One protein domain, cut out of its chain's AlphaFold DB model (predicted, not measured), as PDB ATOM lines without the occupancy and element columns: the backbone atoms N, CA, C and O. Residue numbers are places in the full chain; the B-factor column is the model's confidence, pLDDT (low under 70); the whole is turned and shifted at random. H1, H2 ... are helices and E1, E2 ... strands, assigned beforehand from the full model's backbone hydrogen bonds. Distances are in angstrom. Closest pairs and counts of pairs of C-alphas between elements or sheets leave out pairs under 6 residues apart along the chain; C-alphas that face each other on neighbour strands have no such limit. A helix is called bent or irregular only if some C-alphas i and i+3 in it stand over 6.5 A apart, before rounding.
ATOM      1  N   TYR A   3     258.266 475.212 325.298       97.31
ATOM      2  CA  TYR A   3     257.453 474.687 326.383       97.31
ATOM      3  C   TYR A   3     258.268 473.706 327.212       97.31
ATOM      4  O   TYR A   3     259.309 473.216 326.763       97.31
ATOM      5  N   TYR A   4     257.783 473.406 328.408       97.19
ATOM      6  CA  TYR A   4     258.323 472.352 329.247       97.19
ATOM      7  C   TYR A   4     257.209 471.597 329.961       97.19
ATOM      8  O   TYR A   4     256.122 472.134 330.182       97.19
ATOM      9  N   VAL A   5     257.489 470.337 330.281       96.75
ATOM     10  CA  VAL A   5     256.626 469.507 331.121       96.75
ATOM     11  C   VAL A   5     257.002 469.797 332.566       96.75
ATOM     12  O   VAL A   5     258.124 469.492 332.977       96.75
ATOM     13  N   ASP A   6     256.095 470.428 333.300       94.50
ATOM     14  CA  ASP A   6     256.329 470.852 334.676       94.50
ATOM     15  C   ASP A   6     256.559 469.639 335.579       94.50
ATOM     16  O   ASP A   6     255.880 468.619 335.442       94.50
ATOM     17  N   ASN A   7     257.508 469.748 336.507       91.12
ATOM     18  CA  ASN A   7     257.690 468.739 337.548       91.12
ATOM     19  C   ASN A   7     256.699 469.031 338.686       91.12
ATOM     20  O   ASN A   7     257.097 469.476 339.759       91.12
ATOM     21  N   SER A   8     255.405 468.887 338.384       88.00
ATOM     22  CA  SER A   8     254.291 469.132 339.308       88.00
ATOM     23  C   SER A   8     254.284 468.144 340.482       88.00
ATOM     24  O   SER A   8     254.940 467.107 340.431       88.00
ATOM     25  N   SER A   9     253.466 468.413 341.503       89.50
ATOM     26  CA  SER A   9     253.336 467.558 342.695       89.50
ATOM     27  C   SER A   9     252.885 466.121 342.409       89.50
ATOM     28  O   SER A   9     253.096 465.222 343.218       89.50
ATOM     29  N   TRP A  10     252.304 465.853 341.235       91.88
ATOM     30  CA  TRP A  10     252.038 464.479 340.803       91.88
ATOM     31  C   TRP A  10     253.331 463.642 340.752       91.88
ATOM     32  O   TRP A  10     253.324 462.463 341.107       91.88
ATOM     33  N   PHE A  11     254.455 464.273 340.393       93.00
ATOM     34  CA  PHE A  11     255.776 463.650 340.347       93.00
ATOM     35  C   PHE A  11     256.459 463.513 341.719       93.00
ATOM     36  O   PHE A  11     257.514 462.890 341.804       93.00
ATOM     37  N   ASP A  12     255.858 464.009 342.805       92.19
ATOM     38  CA  ASP A  12     256.354 463.734 344.165       92.19
ATOM     39  C   ASP A  12     256.102 462.268 344.559       92.19
ATOM     40  O   ASP A  12     256.831 461.688 345.361       92.19
ATOM     41  N   SER A  13     255.078 461.650 343.959       93.06
ATOM     42  CA  SER A  13     254.697 460.245 344.166       93.06
ATOM     43  C   SER A  13     254.961 459.351 342.951       93.06
ATOM     44  O   SER A  13     254.796 458.135 343.038       93.06
ATOM     45  N   HIS A  14     255.386 459.928 341.821       94.00
ATOM     46  CA  HIS A  14     255.614 459.213 340.565       94.00
ATOM     47  C   HIS A  14     256.931 459.649 339.920       94.00
ATOM     48  O   HIS A  14     257.219 460.841 339.842       94.00
ATOM     49  N   PRO A  15     257.736 458.725 339.374       94.06
ATOM     50  CA  PRO A  15     258.996 459.099 338.754       94.06
ATOM     51  C   PRO A  15     258.759 459.993 337.533       94.06
ATOM     52  O   PRO A  15     257.980 459.661 336.636       94.06
ATOM     53  N   TYR A  16     259.510 461.093 337.443       95.12
ATOM     54  CA  TYR A  16     259.579 461.916 336.237       95.12
ATOM     55  C   TYR A  16     260.327 461.155 335.128       95.12
ATOM     56  O   TYR A  16     261.518 461.364 334.873       95.12
ATOM     57  N   ASN A  17     259.645 460.200 334.489       95.62
ATOM     58  CA  ASN A  17     260.235 459.307 333.497       95.62
ATOM     59  C   ASN A  17     260.533 460.062 332.193       95.62
ATOM     60  O   ASN A  17     259.744 460.094 331.246       95.62
ATOM     61  N   LYS A  18     261.724 460.656 332.140       96.00
ATOM     62  CA  LYS A  18     262.207 461.457 331.012       96.00
ATOM     63  C   LYS A  18     262.142 460.717 329.682       96.00
ATOM     64  O   LYS A  18     261.800 461.335 328.680       96.00
ATOM     65  N   ALA A  19     262.472 459.425 329.641       96.75
ATOM     66  CA  ALA A  19     262.464 458.655 328.397       96.75
ATOM     67  C   ALA A  19     261.041 458.544 327.830       96.75
ATOM     68  O   ALA A  19     260.805 458.838 326.655       96.75
ATOM     69  N   GLN A  20     260.084 458.215 328.695       97.31
ATOM     70  CA  GLN A  20     258.669 458.109 328.352       97.31
ATOM     71  C   GLN A  20     258.072 459.464 327.956       97.31
ATOM     72  O   GLN A  20     257.393 459.561 326.932       97.31
ATOM     73  N   ILE A  21     258.403 460.529 328.696       98.06
ATOM     74  CA  ILE A  21     257.980 461.899 328.377       98.06
ATOM     75  C   ILE A  21     258.550 462.338 327.023       98.06
ATOM     76  O   ILE A  21     257.795 462.800 326.171       98.06
ATOM     77  N   LYS A  22     259.853 462.148 326.760       98.25
ATOM     78  CA  LYS A  22     260.479 462.491 325.465       98.25
ATOM     79  C   LYS A  22     259.801 461.764 324.300       98.25
ATOM     80  O   LYS A  22     259.511 462.382 323.275       98.25
ATOM     81  N   ALA A  23     259.520 460.468 324.454       98.06
ATOM     82  CA  ALA A  23     258.829 459.681 323.435       98.06
ATOM     83  C   ALA A  23     257.401 460.195 323.181       98.06
ATOM     84  O   ALA A  23     256.985 460.325 322.026       98.06
ATOM     85  N   ALA A  24     256.667 460.538 324.241       97.88
ATOM     86  CA  ALA A  24     255.325 461.100 324.147       97.88
ATOM     87  C   ALA A  24     255.313 462.492 323.494       97.88
ATOM     88  O   ALA A  24     254.504 462.737 322.600       97.88
ATOM     89  N   VAL A  25     256.255 463.368 323.859       97.94
ATOM     90  CA  VAL A  25     256.430 464.690 323.236       97.94
ATOM     91  C   VAL A  25     256.685 464.555 321.737       97.94
ATOM     92  O   VAL A  25     256.026 465.229 320.945       97.94
ATOM     93  N   LYS A  26     257.579 463.643 321.331       97.88
ATOM     94  CA  LYS A  26     257.852 463.375 319.910       97.88
ATOM     95  C   LYS A  26     256.595 462.893 319.179       97.88
ATOM     96  O   LYS A  26     256.302 463.382 318.092       97.88
ATOM     97  N   ARG A  27     255.827 461.978 319.784       97.25
ATOM     98  CA  ARG A  27     254.561 461.467 319.226       97.25
ATOM     99  C   ARG A  27     253.499 462.562 319.082       97.25
ATOM    100  O   ARG A  27     252.749 462.547 318.114       97.25
ATOM    101  N   GLY A  28     253.455 463.511 320.015       96.31
ATOM    102  CA  GLY A  28     252.542 464.655 319.977       96.31
ATOM    103  C   GLY A  28     252.940 465.768 319.000       96.31
ATOM    104  O   GLY A  28     252.210 466.749 318.878       96.31
ATOM    105  N   GLY A  29     254.078 465.639 318.309       96.81
ATOM    106  CA  GLY A  29     254.568 466.623 317.338       96.81
ATOM    107  C   GLY A  29     255.523 467.676 317.911       96.81
ATOM    108  O   GLY A  29     255.880 468.619 317.202       96.81
ATOM    109  N   GLY A  30     255.962 467.525 319.165       97.38
ATOM    110  CA  GLY A  30     256.999 468.367 319.754       97.38
ATOM    111  C   GLY A  30     258.366 468.136 319.101       97.38
ATOM    112  O   GLY A  30     258.744 467.007 318.782       97.38
ATOM    113  N   LYS A  31     259.123 469.216 318.905       97.12
ATOM    114  CA  LYS A  31     260.451 469.228 318.267       97.12
ATOM    115  C   LYS A  31     261.514 469.742 319.237       97.12
ATOM    116  O   LYS A  31     261.182 470.237 320.307       97.12
ATOM    117  N   ASN A  32     262.793 469.634 318.867       97.25
ATOM    118  CA  ASN A  32     263.915 470.190 319.640       97.25
ATOM    119  C   ASN A  32     263.870 469.818 321.136       97.25
ATOM    120  O   ASN A  32     264.056 470.665 322.006       97.25
ATOM    121  N   ILE A  33     263.592 468.542 321.419       98.00
ATOM    122  CA  ILE A  33     263.378 468.028 322.773       98.00
ATOM    123  C   ILE A  33     264.711 467.998 323.531       98.00
ATOM    124  O   ILE A  33     265.656 467.338 323.097       98.00
ATOM    125  N   ARG A  34     264.795 468.706 324.659       96.56
ATOM    126  CA  ARG A  34     266.019 468.884 325.458       96.56
ATOM    127  C   ARG A  34     265.711 468.816 326.945       96.56
ATOM    128  O   ARG A  34     264.572 469.002 327.359       96.56
ATOM    129  N   GLU A  35     266.734 468.606 327.756       96.50
ATOM    130  CA  GLU A  35     266.637 468.773 329.205       96.50
ATOM    131  C   GLU A  35     267.125 470.164 329.599       96.50
ATOM    132  O   GLU A  35     268.138 470.639 329.085       96.50
ATOM    133  N   SER A  36     266.414 470.815 330.513       95.38
ATOM    134  CA  SER A  36     266.825 472.089 331.102       95.38
ATOM    135  C   SER A  36     266.469 472.081 332.578       95.38
ATOM    136  O   SER A  36     265.509 471.423 332.967       95.38
ATOM    137  N   HIS A  37     267.238 472.781 333.405       94.38
ATOM    138  CA  HIS A  37     266.864 472.963 334.800       94.38
ATOM    139  C   HIS A  37     265.563 473.770 334.888       94.38
ATOM    140  O   HIS A  37     265.396 474.746 334.147       94.38
ATOM    141  N   ASN A  38     264.640 473.340 335.751       89.81
ATOM    142  CA  ASN A  38     263.381 474.048 335.962       89.81
ATOM    143  C   ASN A  38     263.669 475.489 336.412       89.81
ATOM    144  O   ASN A  38     264.584 475.709 337.205       89.81
ATOM    145  N   TYR A  39     262.955 476.469 335.854       87.06
ATOM    146  CA  TYR A  39     263.213 477.908 336.056       87.06
ATOM    147  C   TYR A  39     264.631 478.396 335.688       87.06
ATOM    148  O   TYR A  39     264.998 479.529 335.979       87.06
ATOM    149  N   GLY A  40     265.458 477.557 335.053       88.00
ATOM    150  CA  GLY A  40     266.837 477.892 334.690       88.00
ATOM    151  C   GLY A  40     267.833 477.834 335.848       88.00
ATOM    152  O   GLY A  40     269.008 478.131 335.645       88.00
ATOM    153  N   TRP A  41     267.404 477.426 337.041       89.44
ATOM    154  CA  TRP A  41     268.253 477.417 338.231       89.44
ATOM    155  C   TRP A  41     268.977 476.082 338.390       89.44
ATOM    156  O   TRP A  41     268.353 475.026 338.420       89.44
ATOM    157  N   SER A  42     270.302 476.100 338.530       91.94
ATOM    158  CA  SER A  42     271.128 474.879 338.579       91.94
ATOM    159  C   SER A  42     270.785 473.930 339.737       91.94
ATOM    160  O   SER A  42     271.029 472.730 339.627       91.94
ATOM    161  N   ASN A  43     270.191 474.446 340.815       91.94
ATOM    162  CA  ASN A  43     269.730 473.670 341.968       91.94
ATOM    163  C   ASN A  43     268.342 473.028 341.776       91.94
ATOM    164  O   ASN A  43     267.907 472.266 342.634       91.94
ATOM    165  N   GLN A  44     267.641 473.323 340.679       92.56
ATOM    166  CA  GLN A  44     266.334 472.749 340.365       92.56
ATOM    167  C   GLN A  44     266.459 471.479 339.510       92.56
ATOM    168  O   GLN A  44     267.432 471.321 338.760       92.56
ATOM    169  N   PRO A  45     265.475 470.562 339.567       92.12
ATOM    170  CA  PRO A  45     265.493 469.351 338.758       92.12
ATOM    171  C   PRO A  45     265.456 469.661 337.257       92.12
ATOM    172  O   PRO A  45     264.913 470.671 336.805       92.12
ATOM    173  N   LYS A  46     266.024 468.754 336.456       95.62
ATOM    174  CA  LYS A  46     265.968 468.843 334.991       95.62
ATOM    175  C   LYS A  46     264.610 468.379 334.467       95.62
ATOM    176  O   LYS A  46     264.267 467.207 334.624       95.62
ATOM    177  N   VAL A  47     263.920 469.260 333.753       96.94
ATOM    178  CA  VAL A  47     262.638 469.020 333.078       96.94
ATOM    179  C   VAL A  47     262.820 468.832 331.573       96.94
ATOM    180  O   VAL A  47     263.800 469.298 330.979       96.94
ATOM    181  N   ILE A  48     261.866 468.148 330.936       97.94
ATOM    182  CA  ILE A  48     261.807 468.040 329.476       97.94
ATOM    183  C   ILE A  48     261.265 469.341 328.900       97.94
ATOM    184  O   ILE A  48     260.138 469.741 329.177       97.94
ATOM    185  N   THR A  49     262.064 469.957 328.040       97.88
ATOM    186  CA  THR A  49     261.725 471.133 327.240       97.88
ATOM    187  C   THR A  49     261.592 470.744 325.774       97.88
ATOM    188  O   THR A  49     262.246 469.805 325.316       97.88
ATOM    189  N   PHE A  50     260.742 471.443 325.027       98.31
ATOM    190  CA  PHE A  50     260.516 471.186 323.608       98.31
ATOM    191  C   PHE A  50     259.938 472.414 322.902       98.31
ATOM    192  O   PHE A  50     259.462 473.365 323.525       98.31
ATOM    193  N   GLU A  51     259.962 472.387 321.579       98.12
ATOM    194  CA  GLU A  51     259.328 473.377 320.722       98.12
ATOM    195  C   GLU A  51     258.024 472.837 320.144       98.12
ATOM    196  O   GLU A  51     257.962 471.710 319.653       98.12
ATOM    197  N   ALA A  52     256.981 473.662 320.191       97.00
ATOM    198  CA  ALA A  52     255.677 473.364 319.615       97.00
ATOM    199  C   ALA A  52     254.964 474.648 319.156       97.00
ATOM    200  O   ALA A  52     255.340 475.779 319.515       97.00
ATOM    201  N   THR A  53     253.920 474.476 318.347       95.06
ATOM    202  CA  THR A  53     252.930 475.520 318.044       95.06
ATOM    203  C   THR A  53     251.835 475.504 319.110       95.06
ATOM    204  O   THR A  53     251.619 474.491 319.768       95.06
ATOM    205  N   LYS A  54     251.089 476.605 319.271       91.00
ATOM    206  CA  LYS A  54     249.960 476.653 320.222       91.00
ATOM    207  C   LYS A  54     248.928 475.543 319.953       91.00
ATOM    208  O   LYS A  54     248.384 474.983 320.895       91.00
ATOM    209  N   SER A  55     248.714 475.186 318.684       91.81
ATOM    210  CA  SER A  55     247.806 474.104 318.285       91.81
ATOM    211  C   SER A  55     248.322 472.702 318.637       91.81
ATOM    212  O   SER A  55     247.519 471.839 318.976       91.81
ATOM    213  N   THR A  56     249.640 472.466 318.612       94.50
ATOM    214  CA  THR A  56     250.230 471.138 318.888       94.50
ATOM    215  C   THR A  56     250.467 470.858 320.369       94.50
ATOM    216  O   THR A  56     250.557 469.694 320.746       94.50
ATOM    217  N   VAL A  57     250.503 471.884 321.229       96.19
ATOM    218  CA  VAL A  57     250.682 471.702 322.684       96.19
ATOM    219  C   VAL A  57     249.621 470.779 323.277       96.19
ATOM    220  O   VAL A  57     249.974 469.864 324.012       96.19
ATOM    221  N   SER A  58     248.348 470.956 322.906       95.69
ATOM    222  CA  SER A  58     247.258 470.107 323.414       95.69
ATOM    223  C   SER A  58     247.417 468.633 323.011       95.69
ATOM    224  O   SER A  58     247.104 467.729 323.783       95.69
ATOM    225  N   THR A  59     247.958 468.366 321.818       97.19
ATOM    226  CA  THR A  59     248.259 467.008 321.346       97.19
ATOM    227  C   THR A  59     249.442 466.404 322.102       97.19
ATOM    228  O   THR A  59     249.401 465.228 322.463       97.19
ATOM    229  N   VAL A  60     250.477 467.203 322.384       97.62
ATOM    230  CA  VAL A  60     251.614 466.794 323.225       97.62
ATOM    231  C   VAL A  60     251.155 466.463 324.643       97.62
ATOM    232  O   VAL A  60     251.522 465.413 325.163       97.62
ATOM    233  N   GLU A  61     250.316 467.306 325.241       97.00
ATOM    234  CA  GLU A  61     249.747 467.090 326.572       97.00
ATOM    235  C   GLU A  61     249.009 465.755 326.652       97.00
ATOM    236  O   GLU A  61     249.377 464.894 327.449       97.00
ATOM    237  N   LYS A  62     248.057 465.525 325.739       97.12
ATOM    238  CA  LYS A  62     247.301 464.267 325.653       97.12
ATOM    239  C   LYS A  62     248.208 463.056 325.440       97.12
ATOM    240  O   LYS A  62     247.951 461.986 325.992       97.12
ATOM    241  N   ALA A  63     249.272 463.197 324.649       97.62
ATOM    242  CA  ALA A  63     250.229 462.119 324.426       97.62
ATOM    243  C   ALA A  63     251.002 461.761 325.705       97.62
ATOM    244  O   ALA A  63     251.211 460.574 325.964       97.62
ATOM    245  N   ILE A  64     251.409 462.757 326.500       97.06
ATOM    246  CA  ILE A  64     252.105 462.541 327.777       97.06
ATOM    247  C   ILE A  64     251.141 461.961 328.812       97.06
ATOM    248  O   ILE A  64     251.474 460.964 329.443       97.06
ATOM    249  N   GLN A  65     249.937 462.522 328.928       96.75
ATOM    250  CA  GLN A  65     248.882 462.029 329.814       96.75
ATOM    251  C   GLN A  65     248.570 460.552 329.553       96.75
ATOM    252  O   GLN A  65     248.595 459.731 330.469       96.75
ATOM    253  N   LYS A  66     248.378 460.177 328.279       97.19
ATOM    254  CA  LYS A  66     248.178 458.777 327.877       97.19
ATOM    255  C   LYS A  66     249.390 457.906 328.195       97.19
ATOM    256  O   LYS A  66     249.219 456.764 328.603       97.19
ATOM    257  N   ALA A  67     250.603 458.414 327.977       96.44
ATOM    258  CA  ALA A  67     251.811 457.653 328.262       96.44
ATOM    259  C   ALA A  67     251.960 457.386 329.763       96.44
ATOM    260  O   ALA A  67     252.312 456.272 330.120       96.44
ATOM    261  N   LEU A  68     251.689 458.374 330.613       95.12
ATOM    262  CA  LEU A  68     251.876 458.299 332.065       95.12
ATOM    263  C   LEU A  68     250.642 457.787 332.827       95.12
ATOM    264  O   LEU A  68     250.724 457.588 334.033       95.12
ATOM    265  N   GLY A  69     249.512 457.572 332.145       94.94
ATOM    266  CA  GLY A  69     248.281 457.080 332.766       94.94
ATOM    267  C   GLY A  69     247.623 458.090 333.712       94.94
ATOM    268  O   GLY A  69     247.014 457.694 334.699       94.94
ATOM    269  N   THR A  70     247.759 459.391 333.446       93.94
ATOM    270  CA  THR A  70     247.272 460.461 334.333       93.94
ATOM    271  C   THR A  70     246.825 461.685 333.540       93.94
ATOM    272  O   THR A  70     247.315 461.926 332.442       93.94
ATOM    273  N   GLN A  71     245.919 462.488 334.098       93.38
ATOM    274  CA  GLN A  71     245.540 463.801 333.555       93.38
ATOM    275  C   GLN A  71     246.284 464.965 334.233       93.38
ATOM    276  O   GLN A  71     246.216 466.094 333.763       93.38
ATOM    277  N   TRP A  72     247.047 464.697 335.295       93.00
ATOM    278  CA  TRP A  72     247.686 465.701 336.158       93.00
ATOM    279  C   TRP A  72     249.014 466.247 335.600       93.00
ATOM    280  O   TRP A  72     249.909 466.655 336.345       93.00
ATOM    281  N   ILE A  73     249.160 466.238 334.274       94.94
ATOM    282  CA  ILE A  73     250.352 466.717 333.572       94.94
ATOM    283  C   ILE A  73     250.153 468.171 333.188       94.94
ATOM    284  O   ILE A  73     249.191 468.508 332.509       94.94
ATOM    285  N   ILE A  74     251.104 469.017 333.578       94.44
ATOM    286  CA  ILE A  74     251.067 470.449 333.297       94.44
ATOM    287  C   ILE A  74     252.164 470.776 332.283       94.44
ATOM    288  O   ILE A  74     253.334 470.447 332.481       94.44
ATOM    289  N   ILE A  75     251.792 471.447 331.192       95.88
ATOM    290  CA  ILE A  75     252.738 472.025 330.232       95.88
ATOM    291  C   ILE A  75     252.713 473.540 330.372       95.88
ATOM    292  O   ILE A  75     251.660 474.171 330.280       95.88
ATOM    293  N   ARG A  76     253.890 474.142 330.539       95.19
ATOM    294  CA  ARG A  76     254.049 475.596 330.668       95.19
ATOM    295  C   ARG A  76     254.926 476.135 329.546       95.19
ATOM    296  O   ARG A  76     255.742 475.414 328.967       95.19
ATOM    297  N   LYS A  77     254.745 477.412 329.207       95.50
ATOM    298  CA  LYS A  77     255.684 478.121 328.328       95.50
ATOM    299  C   LYS A  77     257.003 478.298 329.070       95.50
ATOM    300  O   LYS A  77     256.992 478.636 330.244       95.50
ATOM    301  N   LYS A  78     258.113 478.081 328.371       92.69
ATOM    302  CA  LYS A  78     259.454 478.379 328.880       92.69
ATOM    303  C   LYS A  78     259.744 479.862 328.646       92.69
ATOM    304  O   LYS A  78     259.737 480.285 327.489       92.69
TER     305      LYS A  78
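This is residues 3 to 78 of the 80 residues of an uncharacterized protein of Thermoprotei archaeon (UniProt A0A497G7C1). A small, twisted four-stranded sheet has two helices, H2 and H3, packed on one face, with no named helix on its other face. H2 covers E3 and the longer H3 covers E1, while the short helix H1 sits off the sheet, near the start of the printed part. The printed part has 76 residues with three named helices and four named strands, in the order E1 H1 H2 E2 E3 H3 E4; the sheet's order is E2 - E3 - E1 - E4, all antiparallel, and the class is mixed, helices and strands. The whole is compact, with a radius of gyration of the C-alphas of 11.2 A, and rounded, spanning 31 by 24 by 18 A.

E1, residues 3 to 5, is an inner strand, antiparallel to its neighbours E3, residues 46 to 51, and E4, residues 75 to 77. N 5 and O 48 are 2.9 A apart, and N 4 and O 76 are 2.9 A apart, both within hydrogen-bond range. E2, residues 31 to 37, forms a hairpin with E3, where N 34 and O 49 are 2.9 A apart, within hydrogen-bond range. E2 and E4 are the edge strands, and from edge to edge the strands' lines turn by 93 degrees. H1, residues 9 to 12, is not on the sheet and touches no helix. H2, residues 18 to 27, is on the sheet at a height of 9.4 A, over E3, and runs along the strands, at 8 degrees to E3 on the local plane. H3, residues 54 to 68, is on the same face at a height of 8.8 A, over E1, and runs along the strands, at 14 degrees to E1 on the local plane. H2 and H3 touch, their closest C-alphas being those of Ala 24 and Ile 64, 5.1 A apart; they run opposite ways at a steep tilt of 46 degrees. There are two split strand-helix-strand units, in each of which two strands run the same way in the sheet with another strand between them and helices between them along the chain: E1, H1 H2, E2, with E3 between the two strands in the sheet, and E3, H3, E4, with E1 between the two strands in the sheet, each with a right-handed crossover. Every O i to N i+4 pair is within hydrogen-bond range in H2; in H3 it is 9 of 11, and H1 is too short for such a pair.

E1 begins at C-alpha 3, (257.453, 474.687, 326.383). H2 is 14.0 A from first to last C-alpha, E2 18.1 A and E3 16.4 A. H3 is 21.9 A long and irregular, but only just: C-alphas 55 and 58 are 6.53 A apart. E4 ends at C-alpha 77, (255.684, 478.121, 328.328).

The C-alphas farthest apart are those of Asn 43 and Ser 55, at 32.3 A. The printed part has no cut and no long link, and no printed residue is under 70 in pLDDT.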